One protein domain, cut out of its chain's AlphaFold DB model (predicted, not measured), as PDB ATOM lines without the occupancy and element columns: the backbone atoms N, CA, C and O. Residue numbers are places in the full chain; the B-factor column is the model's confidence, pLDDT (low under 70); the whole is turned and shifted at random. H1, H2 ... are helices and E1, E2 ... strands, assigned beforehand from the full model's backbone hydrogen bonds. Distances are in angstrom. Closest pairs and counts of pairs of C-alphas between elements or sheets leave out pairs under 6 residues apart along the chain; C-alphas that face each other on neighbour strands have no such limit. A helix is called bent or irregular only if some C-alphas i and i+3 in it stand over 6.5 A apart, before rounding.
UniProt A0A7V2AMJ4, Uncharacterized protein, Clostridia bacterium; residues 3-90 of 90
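AT A GLANCE: This is residues 3 to 90 of the 90 residues of an uncharacterized protein of Clostridia bacterium (UniProt A0A7V2AMJ4). A five-stranded antiparallel sheet is curled like part of a barrel, not closed, and the short helix H3 packs on it near the middle of the domain. H2 lies beyond H3, past one end of the sheet, and the small helix H1 lies at another side. The printed part has 88 residues, with three named helices and five named strands in the chain order H1 E1 E2 E3 E4 H2 H3 E5; the sheet runs E1 E2 E3 E4 E5, and the class is mixed, helices and strands. The whole is compact, with a radius of gyration of the C-alphas of 12.2 A and spans of 35 by 27 by 20 A.

IN THESE COORDINATES: H1 is residues 7 to 11, 6.0 A long, with C-alpha 7 at (-26.189, -2.536, -40.451). E1 is residues 16 to 19, 9.8 A. E2, residues 22 to 30, measures 21.0 A and bends by 77 degrees at residue 27. E3, residues 39 to 46, measures 19.1 A and bends by 64 degrees at residue 43. E4 is residues 49 to 57, 23.8 A. H2 is residues 59 to 70, 16.5 A, and is only just irregular: C-alphas 60 and 63 are 6.6 A apart. H3 is residues 76 to 81, 8.6 A. E5 is residues 84 to 89, 13.1 A, ending with C-alpha 89 at (-6.621, -18.360, -44.082).

HOW THE PARTS SIT: E1 to E4 form a meander, each strand the antiparallel neighbour of the one before. Within hydrogen-bond range are N 17 and O 24 of the hairpin E1 and E2, 2.8 A; N 30 and O 41 of the hairpin E2 and E3, 2.7 A; N 42 and O 53 of the hairpin E3 and E4, 2.8 A; and N 85 and O 56 of E5 and E4, 2.8 A. Residues 3 to 4 pair antiparallel with residues 28 to 29 of E2. H3 is on the sheet at a height over the sheet of 7.2 A, over none of the strands; its closest C-alphas to E1 are Gln 81 and Lys 17, 6.7 A. H2 only grazes the sheet with residues 59 to 65. H2 and H3 are close but not clearly touching, the closest C-alphas being Ile 65 and Asp 78, 6.9 A, at a shallow tilt of 14 degrees, opposite ways. H1 only grazes the sheet with residues 9 to 10. H1 and H2 are apart. Every O i to N i+4 pair is within hydrogen-bond range in H1 and H3, and 6 of 8 in H2.

THE WHOLE: The C-alphas farthest apart, Val 49 and Val 71, are 35.8 A apart. The sheet is strongly twisted, with C-alphas up to 7.2 A off its best plane. The printed part has no cut and no long link. Its mean pLDDT is 96.1, and no printed residue is under 70.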
ATOM      1  N   TYR A   3     -22.447 -15.072 -35.337       96.38
ATOM      2  CA  TYR A   3     -22.711 -13.657 -35.098       96.38
ATOM      3  C   TYR A   3     -22.561 -12.871 -36.397       96.38
ATOM      4  O   TYR A   3     -21.604 -13.064 -37.140       96.38
ATOM      5  N   ILE A   4     -23.524 -11.999 -36.683       96.88
ATOM      6  CA  ILE A   4     -23.521 -11.140 -37.872       96.88
ATOM      7  C   ILE A   4     -23.224  -9.697 -37.475       96.88
ATOM      8  O   ILE A   4     -23.515  -9.283 -36.352       96.88
ATOM      9  N   PHE A   5     -22.669  -8.937 -38.411       96.56
ATOM     10  CA  PHE A   5     -22.448  -7.506 -38.234       96.56
ATOM     11  C   PHE A   5     -23.776  -6.756 -38.310       96.56
ATOM     12  O   PHE A   5     -24.656  -7.081 -39.112       96.56
ATOM     13  N   SER A   6     -23.924  -5.733 -37.477       95.50
ATOM     14  CA  SER A   6     -25.051  -4.811 -37.565       95.50
ATOM     15  C   SER A   6     -24.985  -3.976 -38.849       95.50
ATOM     16  O   SER A   6     -23.912  -3.748 -39.415       95.50
ATOM     17  N   THR A   7     -26.125  -3.431 -39.283       93.50
ATOM     18  CA  THR A   7     -26.189  -2.536 -40.451       93.50
ATOM     19  C   THR A   7     -25.231  -1.352 -40.329       93.50
ATOM     20  O   THR A   7     -24.625  -0.955 -41.318       93.50
ATOM     21  N   GLY A   8     -25.055  -0.807 -39.120       95.19
ATOM     22  CA  GLY A   8     -24.104   0.277 -38.875       95.19
ATOM     23  C   GLY A   8     -22.659  -0.156 -39.119       95.19
ATOM     24  O   GLY A   8     -21.903   0.556 -39.770       95.19
ATOM     25  N   GLU A   9     -22.273  -1.344 -38.658       96.81
ATOM     26  CA  GLU A   9     -20.923  -1.866 -38.886       96.81
ATOM     27  C   GLU A   9     -20.637  -2.092 -40.370       96.81
ATOM     28  O   GLU A   9     -19.554  -1.744 -40.831       96.81
ATOM     29  N   ILE A  10     -21.613  -2.602 -41.125       94.75
ATOM     30  CA  ILE A  10     -21.486  -2.797 -42.574       94.75
ATOM     31  C   ILE A  10     -21.413  -1.445 -43.298       94.75
ATOM     32  O   ILE A  10     -20.529  -1.237 -44.127       94.75
ATOM     33  N   LEU A  11     -22.299  -0.500 -42.957       95.44
ATOM     34  CA  LEU A  11     -22.355   0.832 -43.572       95.44
ATOM     35  C   LEU A  11     -21.033   1.595 -43.424       95.44
ATOM     36  O   LEU A  11     -20.603   2.276 -44.351       95.44
ATOM     37  N   TYR A  12     -20.381   1.460 -42.270       95.62
ATOM     38  CA  TYR A  12     -19.088   2.085 -41.987       95.62
ATOM     39  C   TYR A  12     -17.890   1.167 -42.285       95.62
ATOM     40  O   TYR A  12     -16.795   1.435 -41.796       95.62
ATOM     41  N   ALA A  13     -18.083   0.089 -43.057       95.12
ATOM     42  CA  ALA A  13     -17.045  -0.862 -43.468       95.12
ATOM     43  C   ALA A  13     -16.215  -1.456 -42.309       95.12
ATOM     44  O   ALA A  13     -15.066  -1.858 -42.485       95.12
ATOM     45  N   ARG A  14     -16.801  -1.551 -41.109       96.94
ATOM     46  CA  ARG A  14     -16.159  -2.120 -39.910       96.94
ATOM     47  C   ARG A  14     -16.114  -3.646 -39.917       96.94
ATOM     48  O   ARG A  14     -15.477  -4.240 -39.048       96.94
ATOM     49  N   ASN A  15     -16.760  -4.271 -40.897       97.75
ATOM     50  CA  ASN A  15     -16.671  -5.695 -41.190       97.75
ATOM     51  C   ASN A  15     -15.503  -6.040 -42.138       97.75
ATOM     52  O   ASN A  15     -15.434  -7.165 -42.624       97.75
ATOM     53  N   LYS A  16     -14.595  -5.095 -42.421       98.06
ATOM     54  CA  LYS A  16     -13.442  -5.310 -43.304       98.06
ATOM     55  C   LYS A  16     -12.122  -5.234 -42.545       98.06
ATOM     56  O   LYS A  16     -11.962  -4.357 -41.702       98.06
ATOM     57  N   LYS A  17     -11.153  -6.095 -42.856       97.81
ATOM     58  CA  LYS A  17      -9.808  -6.072 -42.256       97.81
ATOM     59  C   LYS A  17      -8.743  -6.261 -43.331       97.81
ATOM     60  O   LYS A  17      -8.880  -7.123 -44.193       97.81
ATOM     61  N   HIS A  18      -7.674  -5.473 -43.271       97.19
ATOM     62  CA  HIS A  18      -6.501  -5.693 -44.116       97.19
ATOM     63  C   HIS A  18      -5.622  -6.781 -43.496       97.19
ATOM     64  O   HIS A  18      -5.236  -6.680 -42.332       97.19
ATOM     65  N   LEU A  19      -5.324  -7.803 -44.289       96.50
ATOM     66  CA  LEU A  19      -4.384  -8.879 -43.997       96.50
ATOM     67  C   LEU A  19      -3.216  -8.808 -44.983       96.50
ATOM     68  O   LEU A  19      -3.304  -8.133 -46.009       96.50
ATOM     69  N   GLU A  20      -2.148  -9.559 -44.723       95.56
ATOM     70  CA  GLU A  20      -1.012  -9.658 -45.654       95.56
ATOM     71  C   GLU A  20      -1.437 -10.161 -47.044       95.56
ATOM     72  O   GLU A  20      -0.886  -9.750 -48.061       95.56
ATOM     73  N   GLN A  21      -2.458 -11.019 -47.095       94.25
ATOM     74  CA  GLN A  21      -3.008 -11.590 -48.323       94.25
ATOM     75  C   GLN A  21      -3.965 -10.636 -49.064       94.25
ATOM     76  O   GLN A  21      -4.313 -10.901 -50.215       94.25
ATOM     77  N   GLY A  22      -4.417  -9.547 -48.431       96.50
ATOM     78  CA  GLY A  22      -5.326  -8.565 -49.025       96.50
ATOM     79  C   GLY A  22      -6.488  -8.151 -48.122       96.50
ATOM     80  O   GLY A  22      -6.392  -8.185 -46.895       96.50
ATOM     81  N   LEU A  23      -7.590  -7.713 -48.736       98.00
ATOM     82  CA  LEU A  23      -8.759  -7.208 -48.017       98.00
ATOM     83  C   LEU A  23      -9.729  -8.347 -47.698       98.00
ATOM     84  O   LEU A  23     -10.326  -8.930 -48.603       98.00
ATOM     85  N   LEU A  24      -9.895  -8.631 -46.408       98.31
ATOM     86  CA  LEU A  24     -10.924  -9.523 -45.893       98.31
ATOM     87  C   LEU A  24     -12.213  -8.726 -45.661       98.31
ATOM     88  O   LEU A  24     -12.210  -7.775 -44.882       98.31
ATOM     89  N   GLU A  25     -13.313  -9.134 -46.280       98.12
ATOM     90  CA  GLU A  25     -14.666  -8.645 -46.015       98.12
ATOM     91  C   GLU A  25     -15.471  -9.751 -45.334       98.12
ATOM     92  O   GLU A  25     -15.775 -10.775 -45.943       98.12
ATOM     93  N   VAL A  26     -15.791  -9.561 -44.056       98.19
ATOM     94  CA  VAL A  26     -16.410 -10.584 -43.211       98.19
ATOM     95  C   VAL A  26     -17.927 -10.437 -43.222       98.19
ATOM     96  O   VAL A  26     -18.472  -9.352 -43.013       98.19
ATOM     97  N   GLU A  27     -18.618 -11.551 -43.421       97.62
ATOM     98  CA  GLU A  27     -20.078 -11.637 -43.367       97.62
ATOM     99  C   GLU A  27     -20.554 -12.031 -41.967       97.62
ATOM    100  O   GLU A  27     -21.564 -11.529 -41.467       97.62
ATOM    101  N   CYS A  28     -19.820 -12.936 -41.313       97.88
ATOM    102  CA  CYS A  28     -20.123 -13.382 -39.961       97.88
ATOM    103  C   CYS A  28     -18.893 -13.905 -39.211       97.88
ATOM    104  O   CYS A  28     -17.898 -14.313 -39.808       97.88
ATOM    105  N   LEU A  29     -18.998 -13.897 -37.882       98.00
ATOM    106  CA  LEU A  29     -18.039 -14.493 -36.963       98.00
ATOM    107  C   LEU A  29     -18.635 -15.734 -36.297       98.00
ATOM    108  O   LEU A  29     -19.825 -15.771 -35.975       98.00
ATOM    109  N   TYR A  30     -17.793 -16.724 -36.027       97.88
ATOM    110  CA  TYR A  30     -18.118 -17.885 -35.217       97.88
ATOM    111  C   TYR A  30     -17.206 -17.942 -33.995       97.88
ATOM    112  O   TYR A  30     -15.983 -17.923 -34.110       97.88
ATOM    113  N   TYR A  31     -17.822 -18.017 -32.818       95.25
ATOM    114  CA  TYR A  31     -17.150 -18.262 -31.539       95.25
ATOM    115  C   TYR A  31     -18.163 -18.753 -30.500       95.25
ATOM    116  O   TYR A  31     -19.375 -18.619 -30.689       95.25
ATOM    117  N   THR A  32     -17.696 -19.387 -29.426       91.75
ATOM    118  CA  THR A  32     -18.575 -19.907 -28.358       91.75
ATOM    119  C   THR A  32     -18.601 -18.992 -27.144       91.75
ATOM    120  O   THR A  32     -19.655 -18.812 -26.548       91.75
ATOM    121  N   ASP A  33     -17.458 -18.407 -26.801       92.81
ATOM    122  CA  ASP A  33     -17.304 -17.496 -25.674       92.81
ATOM    123  C   ASP A  33     -16.140 -16.533 -25.948       92.81
ATOM    124  O   ASP A  33     -15.314 -16.786 -26.829       92.81
ATOM    125  N   ILE A  34     -16.079 -15.439 -25.192       93.56
ATOM    126  CA  ILE A  34     -14.979 -14.479 -25.228       93.56
ATOM    127  C   ILE A  34     -13.897 -14.935 -24.249       93.56
ATOM    128  O   ILE A  34     -14.036 -14.813 -23.034       93.56
ATOM    129  N   SER A  35     -12.793 -15.448 -24.788       92.88
ATOM    130  CA  SER A  35     -11.672 -15.980 -24.006       92.88
ATOM    131  C   SER A  35     -10.331 -15.495 -24.544       92.88
ATOM    132  O   SER A  35     -10.167 -15.341 -25.756       92.88
ATOM    133  N   GLN A  36      -9.363 -15.301 -23.639       87.69
ATOM    134  CA  GLN A  36      -7.996 -14.870 -23.961       87.69
ATOM    135  C   GLN A  36      -7.273 -15.885 -24.853       87.69
ATOM    136  O   GLN A  36      -6.402 -15.523 -25.632       87.69
ATOM    137  N   TYR A  37      -7.654 -17.156 -24.747       88.81
ATOM    138  CA  TYR A  37      -7.103 -18.248 -25.550       88.81
ATOM    139  C   TYR A  37      -8.114 -18.762 -26.581       88.81
ATOM    140  O   TYR A  37      -7.905 -19.817 -27.182       88.81
ATOM    141  N   GLY A  38      -9.230 -18.044 -26.747       91.31
ATOM    142  CA  GLY A  38     -10.286 -18.384 -27.686       91.31
ATOM    143  C   GLY A  38      -9.807 -18.265 -29.129       91.31
ATOM    144  O   GLY A  38      -9.075 -17.340 -29.481       91.31
ATOM    145  N   GLU A  39     -10.234 -19.212 -29.959       95.31
ATOM    146  CA  GLU A  39     -10.119 -19.116 -31.411       95.31
ATOM    147  C   GLU A  39     -11.457 -18.634 -31.974       95.31
ATOM    148  O   GLU A  39     -12.524 -19.107 -31.573       95.31
ATOM    149  N   TYR A  40     -11.375 -17.680 -32.890       97.44
ATOM    150  CA  TYR A  40     -12.507 -17.069 -33.569       97.44
ATOM    151  C   TYR A  40     -12.393 -17.380 -35.056       97.44
ATOM    152  O   TYR A  40     -11.291 -17.460 -35.595       97.44
ATOM    153  N   GLU A  41     -13.524 -17.536 -35.728       98.12
ATOM    154  CA  GLU A  41     -13.570 -17.822 -37.159       98.12
ATOM    155  C   GLU A  41     -14.362 -16.729 -37.877       98.12
ATOM    156  O   GLU A  41     -15.513 -16.463 -37.542       98.12
ATOM    157  N   ALA A  42     -13.739 -16.073 -38.850       98.06
ATOM    158  CA  ALA A  42     -14.336 -15.066 -39.711       98.06
ATOM    159  C   ALA A  42     -14.622 -15.668 -41.085       98.06
ATOM    160  O   ALA A  42     -13.702 -16.082 -41.782       98.06
ATOM    161  N   VAL A  43     -15.891 -15.681 -41.482       98.44
ATOM    162  CA  VAL A  43     -16.326 -16.197 -42.783       98.44
ATOM    163  C   VAL A  43     -16.756 -15.031 -43.661       98.44
ATOM    164  O   VAL A  43     -17.529 -14.171 -43.227       98.44
ATOM    165  N   GLY A  44     -16.260 -15.005 -44.895       97.75
ATOM    166  CA  GLY A  44     -16.612 -13.994 -45.880       97.75
ATOM    167  C   GLY A  44     -15.783 -14.137 -47.148       97.75
ATOM    168  O   GLY A  44     -15.641 -15.238 -47.679       97.75
ATOM    169  N   THR A  45     -15.227 -13.030 -47.635       98.12
ATOM    170  CA  THR A  45     -14.392 -13.023 -48.842       98.12
ATOM    171  C   THR A  45     -13.043 -12.360 -48.603       98.12
ATOM    172  O   THR A  45     -12.951 -11.354 -47.910       98.12
ATOM    173  N   LEU A  46     -11.989 -12.901 -49.203       97.75
ATOM    174  CA  LEU A  46     -10.654 -12.318 -49.249       97.75
ATOM    175  C   LEU A  46     -10.346 -11.951 -50.702       97.75
ATOM    176  O   LEU A  46     -10.297 -12.821 -51.569       97.75
ATOM    177  N   ASN A  47     -10.192 -10.656 -50.983       96.50
ATOM    178  CA  ASN A  47     -10.089 -10.126 -52.350       96.50
ATOM    179  C   ASN A  47     -11.235 -10.607 -53.272       96.50
ATOM    180  O   ASN A  47     -11.025 -10.890 -54.450       96.50
ATOM    181  N   GLY A  48     -12.450 -10.734 -52.723       96.31
ATOM    182  CA  GLY A  48     -13.639 -11.195 -53.449       96.31
ATOM    183  C   GLY A  48     -13.751 -12.713 -53.640       96.31
ATOM    184  O   GLY A  48     -14.751 -13.172 -54.188       96.31
ATOM    185  N   VAL A  49     -12.778 -13.502 -53.176       97.38
ATOM    186  CA  VAL A  49     -12.837 -14.973 -53.190       97.38
ATOM    187  C   VAL A  49     -13.351 -15.471 -51.839       97.38
ATOM    188  O   VAL A  49     -12.867 -14.978 -50.821       97.38
ATOM    189  N   PRO A  50     -14.302 -16.423 -51.778       98.12
ATOM    190  CA  PRO A  50     -14.749 -17.002 -50.514       98.12
ATOM    191  C   PRO A  50     -13.571 -17.524 -49.689       98.12
ATOM    192  O   PRO A  50     -12.723 -18.240 -50.217       98.12
ATOM    193  N   ALA A  51     -13.521 -17.147 -48.415       97.50
ATOM    194  CA  ALA A  51     -12.446 -17.525 -47.511       97.50
ATOM    195  C   ALA A  51     -12.949 -17.613 -46.069       97.50
ATOM    196  O   ALA A  51     -13.841 -16.862 -45.652       97.50
ATOM    197  N   THR A  52     -12.308 -18.486 -45.302       98.19
ATOM    198  CA  THR A  52     -12.491 -18.583 -43.858       98.19
ATOM    199  C   THR A  52     -11.186 -18.214 -43.170       98.19
ATOM    200  O   THR A  52     -10.129 -18.742 -43.488       98.19
ATOM    201  N   VAL A  53     -11.228 -17.303 -42.204       98.00
ATOM    202  CA  VAL A  53     -10.041 -16.887 -41.453       98.00
ATOM    203  C   VAL A  53     -10.218 -17.232 -39.991       98.00
ATOM    204  O   VAL A  53     -11.077 -16.672 -39.316       98.00
ATOM    205  N   LYS A  54      -9.380 -18.127 -39.476       98.06
ATOM    206  CA  LYS A  54      -9.333 -18.420 -38.040       98.06
ATOM    207  C   LYS A  54      -8.264 -17.567 -37.392       98.06
ATOM    208  O   LYS A  54      -7.143 -17.518 -37.895       98.06
ATOM    209  N   PHE A  55      -8.591 -16.903 -36.293       97.50
ATOM    210  CA  PHE A  55      -7.703 -15.955 -35.635       97.50
ATOM    211  C   PHE A  55      -7.783 -16.038 -34.113       97.50
ATOM    212  O   PHE A  55      -8.777 -16.483 -33.534       97.50
ATOM    213  N   LYS A  56      -6.712 -15.577 -33.466       97.38
ATOM    214  CA  LYS A  56      -6.624 -15.387 -32.017       97.38
ATOM    215  C   LYS A  56      -6.329 -13.934 -31.710       97.38
ATOM    216  O   LYS A  56      -5.495 -13.307 -32.361       97.38
ATOM    217  N   ILE A  57      -7.020 -13.406 -30.714       96.75
ATOM    218  CA  ILE A  57      -6.885 -12.013 -30.302       96.75
ATOM    219  C   ILE A  57      -5.646 -11.883 -29.420       96.75
ATOM    220  O   ILE A  57      -5.444 -12.670 -28.501       96.75
ATOM    221  N   SER A  58      -4.828 -10.878 -29.709       95.75
ATOM    222  CA  SER A  58      -3.652 -10.540 -28.910       95.75
ATOM    223  C   SER A  58      -4.007 -10.215 -27.460       95.75
ATOM    224  O   SER A  58      -5.071  -9.670 -27.153       95.75
ATOM    225  N   GLN A  59      -3.076 -10.489 -26.546       92.69
ATOM    226  CA  GLN A  59      -3.263 -10.153 -25.133       92.69
ATOM    227  C   GLN A  59      -3.436  -8.642 -24.911       92.69
ATOM    228  O   GLN A  59      -4.217  -8.243 -24.048       92.69
ATOM    229  N   SER A  60      -2.759  -7.813 -25.716       92.25
ATOM    230  CA  SER A  60      -2.872  -6.347 -25.706       92.25
ATOM    231  C   SER A  60      -4.304  -5.883 -25.980       92.25
ATOM    232  O   SER A  60      -4.813  -5.016 -25.271       92.25
ATOM    233  N   SER A  61      -4.979  -6.484 -26.963       94.44
ATOM    234  CA  SER A  61      -6.366  -6.139 -27.311       94.44
ATOM    235  C   SER A  61      -7.412  -6.843 -26.445       94.44
ATOM    236  O   SER A  61      -8.540  -6.357 -26.323       94.44
ATOM    237  N   PHE A  62      -7.073  -7.977 -25.823       94.56
ATOM    238  CA  PHE A  62      -8.050  -8.768 -25.073       94.56
ATOM    239  C   PHE A  62      -8.633  -8.019 -23.867       94.56
ATOM    240  O   PHE A  62      -9.805  -8.206 -23.550       94.56
ATOM    241  N   ALA A  63      -7.860  -7.142 -23.218       93.25
ATOM    242  CA  ALA A  63      -8.346  -6.359 -22.081       93.25
ATOM    243  C   ALA A  63      -9.547  -5.463 -22.451       93.25
ATOM    244  O   ALA A  63     -10.552  -5.464 -21.738       93.25
ATOM    245  N   ASP A  64      -9.480  -4.758 -23.587       95.19
ATOM    246  CA  ASP A  64     -10.578  -3.910 -24.084       95.19
ATOM    247  C   ASP A  64     -11.805  -4.749 -24.470       95.19
ATOM    248  O   ASP A  64     -12.935  -4.442 -24.085       95.19
ATOM    249  N   ILE A  65     -11.583  -5.873 -25.156       96.31
ATOM    250  CA  ILE A  65     -12.654  -6.803 -25.537       96.31
ATOM    251  C   ILE A  65     -13.350  -7.388 -24.310       96.31
ATOM    252  O   ILE A  65     -14.580  -7.414 -24.249       96.31
ATOM    253  N   SER A  66     -12.579  -7.837 -23.320       95.31
ATOM    254  CA  SER A  66     -13.107  -8.400 -22.079       95.31
ATOM    255  C   SER A  66     -13.944  -7.369 -21.323       95.31
ATOM    256  O   SER A  66     -15.060  -7.670 -20.890       95.31
ATOM    257  N   PHE A  67     -13.468  -6.122 -21.250       95.19
ATOM    258  CA  PHE A  67     -14.218  -5.024 -20.655       95.19
ATOM    259  C   PHE A  67     -15.543  -4.779 -21.389       95.19
ATOM    260  O   PHE A  67     -16.604  -4.850 -20.763       95.19
ATOM    261  N   LYS A  68     -15.517  -4.580 -22.714       96.69
ATOM    262  CA  LYS A  68     -16.727  -4.361 -23.529       96.69
ATOM    263  C   LYS A  68     -17.718  -5.519 -23.428       96.69
ATOM    264  O   LYS A  68     -18.928  -5.292 -23.370       96.69
ATOM    265  N   HIS A  69     -17.218  -6.753 -23.366       95.62
ATOM    266  CA  HIS A  69     -18.040  -7.941 -23.161       95.62
ATOM    267  C   HIS A  69     -18.734  -7.908 -21.795       95.62
ATOM    268  O   HIS A  69     -19.950  -8.087 -21.723       95.62
ATOM    269  N   SER A  70     -17.992  -7.597 -20.726       95.88
ATOM    270  CA  SER A  70     -18.519  -7.569 -19.355       95.88
ATOM    271  C   SER A  70     -19.653  -6.556 -19.161       95.88
ATOM    272  O   SER A  70     -20.599  -6.819 -18.418       95.88
ATOM    273  N   VAL A  71     -19.602  -5.429 -19.881       96.69
ATOM    274  CA  VAL A  71     -20.632  -4.378 -19.843       96.69
ATOM    275  C   VAL A  71     -21.654  -4.487 -20.984       96.69
ATOM    276  O   VAL A  71     -22.500  -3.611 -21.131       96.69
ATOM    277  N   ARG A  72     -21.622  -5.583 -21.760       94.31
ATOM    278  CA  ARG A  72     -22.568  -5.911 -22.848       94.31
ATOM    279  C   ARG A  72     -22.630  -4.886 -23.986       94.31
ATOM    280  O   ARG A  72     -23.686  -4.689 -24.580       94.31
ATOM    281  N   ILE A  73     -21.499  -4.261 -24.305       95.94
ATOM    282  CA  ILE A  73     -21.370  -3.328 -25.439       95.94
ATOM    283  C   ILE A  73     -20.417  -3.837 -26.526       95.94
ATOM    284  O   ILE A  73     -20.108  -3.096 -27.453       95.94
ATOM    285  N   LEU A  74     -19.925  -5.074 -26.402       95.88
ATOM    286  CA  LEU A  74     -19.045  -5.688 -27.394       95.88
ATOM    287  C   LEU A  74     -19.768  -5.849 -28.737       95.88
ATOM    288  O   LEU A  74     -20.798  -6.519 -28.824       95.88
ATOM    289  N   MET A  75     -19.177  -5.282 -29.782       96.31
ATOM    290  CA  MET A  75     -19.615  -5.395 -31.167       96.31
ATOM    291  C   MET A  75     -18.754  -6.418 -31.922       96.31
ATOM    292  O   MET A  75     -17.632  -6.731 -31.531       96.31
ATOM    293  N   GLN A  76     -19.250  -6.925 -33.052       96.75
ATOM    294  CA  GLN A  76     -18.510  -7.912 -33.855       96.75
ATOM    295  C   GLN A  76     -17.266  -7.300 -34.500       96.75
ATOM    296  O   GLN A  76     -16.211  -7.928 -34.597       96.75
ATOM    297  N   SER A  77     -17.366  -6.029 -34.873       97.06
ATOM    298  CA  SER A  77     -16.237  -5.228 -35.324       97.06
ATOM    299  C   SER A  77     -15.172  -5.037 -34.250       97.06
ATOM    300  O   SER A  77     -14.011  -4.944 -34.622       97.06
ATOM    301  N   ASP A  78     -15.490  -5.051 -32.951       96.94
ATOM    302  CA  ASP A  78     -14.444  -4.985 -31.920       96.94
ATOM    303  C   ASP A  78     -13.527  -6.217 -31.991       96.94
ATOM    304  O   ASP A  78     -12.307  -6.086 -31.938       96.94
ATOM    305  N   LEU A  79     -14.102  -7.408 -32.192       97.00
ATOM    306  CA  LEU A  79     -13.344  -8.656 -32.342       97.00
ATOM    307  C   LEU A  79     -12.551  -8.692 -33.652       97.00
ATOM    308  O   LEU A  79     -11.381  -9.079 -33.672       97.00
ATOM    309  N   LEU A  80     -13.179  -8.276 -34.754       97.50
ATOM    310  CA  LEU A  80     -12.537  -8.257 -36.065       97.50
ATOM    311  C   LEU A  80     -11.394  -7.232 -36.125       97.50
ATOM    312  O   LEU A  80     -10.328  -7.530 -36.662       97.50
ATOM    313  N   GLN A  81     -11.599  -6.026 -35.592       96.56
ATOM    314  CA  GLN A  81     -10.633  -4.926 -35.682       96.56
ATOM    315  C   GLN A  81      -9.522  -5.002 -34.636       96.56
ATOM    316  O   GLN A  81      -8.497  -4.347 -34.816       96.56
ATOM    317  N   ALA A  82      -9.676  -5.821 -33.593       96.31
ATOM    318  CA  ALA A  82      -8.623  -6.066 -32.617       96.31
ATOM    319  C   ALA A  82      -7.310  -6.530 -33.265       96.31
ATOM    320  O   ALA A  82      -7.277  -7.108 -34.359       96.31
ATOM    321  N   GLU A  83      -6.208  -6.299 -32.561       96.44
ATOM    322  CA  GLU A  83      -4.918  -6.855 -32.944       96.44
ATOM    323  C   GLU A  83      -4.957  -8.378 -32.769       96.44
ATOM    324  O   GLU A  83      -5.366  -8.893 -31.721       96.44
ATOM    325  N   TRP A  84      -4.552  -9.100 -33.810       96.31
ATOM    326  CA  TRP A  84      -4.524 -10.558 -33.821       96.31
ATOM    327  C   TRP A  84      -3.119 -11.045 -33.480       96.31
ATOM    328  O   TRP A  84      -2.155 -10.620 -34.105       96.31
ATOM    329  N   GLU A  85      -3.007 -11.953 -32.512       96.12
ATOM    330  CA  GLU A  85      -1.746 -12.639 -32.203       96.12
ATOM    331  C   GLU A  85      -1.328 -13.555 -33.355       96.12
ATOM    332  O   GLU A  85      -0.153 -13.682 -33.687       96.12
ATOM    333  N   SER A  86      -2.310 -14.229 -33.952       96.62
ATOM    334  CA  SER A  86      -2.105 -15.156 -35.056       96.62
ATOM    335  C   SER A  86      -3.390 -15.312 -35.858       96.62
ATOM    336  O   SER A  86      -4.493 -15.144 -35.326       96.62
ATOM    337  N   TYR A  87      -3.245 -15.652 -37.137       97.69
ATOM    338  CA  TYR A  87      -4.363 -16.036 -37.985       97.69
ATOM    339  C   TYR A  87      -3.934 -17.025 -39.072       97.69
ATOM    340  O   TYR A  87      -2.758 -17.120 -39.421       97.69
ATOM    341  N   ARG A  88      -4.906 -17.763 -39.605       97.50
ATOM    342  CA  ARG A  88      -4.762 -18.661 -40.755       97.50
ATOM    343  C   ARG A  88      -5.929 -18.461 -41.711       97.50
ATOM    344  O   ARG A  88      -7.067 -18.343 -41.261       97.50
ATOM    345  N   VAL A  89      -5.629 -18.421 -43.002       97.12
ATOM    346  CA  VAL A  89      -6.621 -18.360 -44.082       97.12
ATOM    347  C   VAL A  89      -6.844 -19.784 -44.596       97.12
ATOM    348  O   VAL A  89      -5.869 -20.480 -44.883       97.12
ATOM    349  N   GLU A  90      -8.104 -20.203 -44.663       93.56
ATOM    350  CA  GLU A  90      -8.601 -21.493 -45.159       93.56
ATOM    351  C   GLU A  90      -9.497 -21.294 -46.390       93.56
ATOM    352  O   GLU A  90     -10.268 -20.300 -46.423       93.56
TER     353      GLU A  90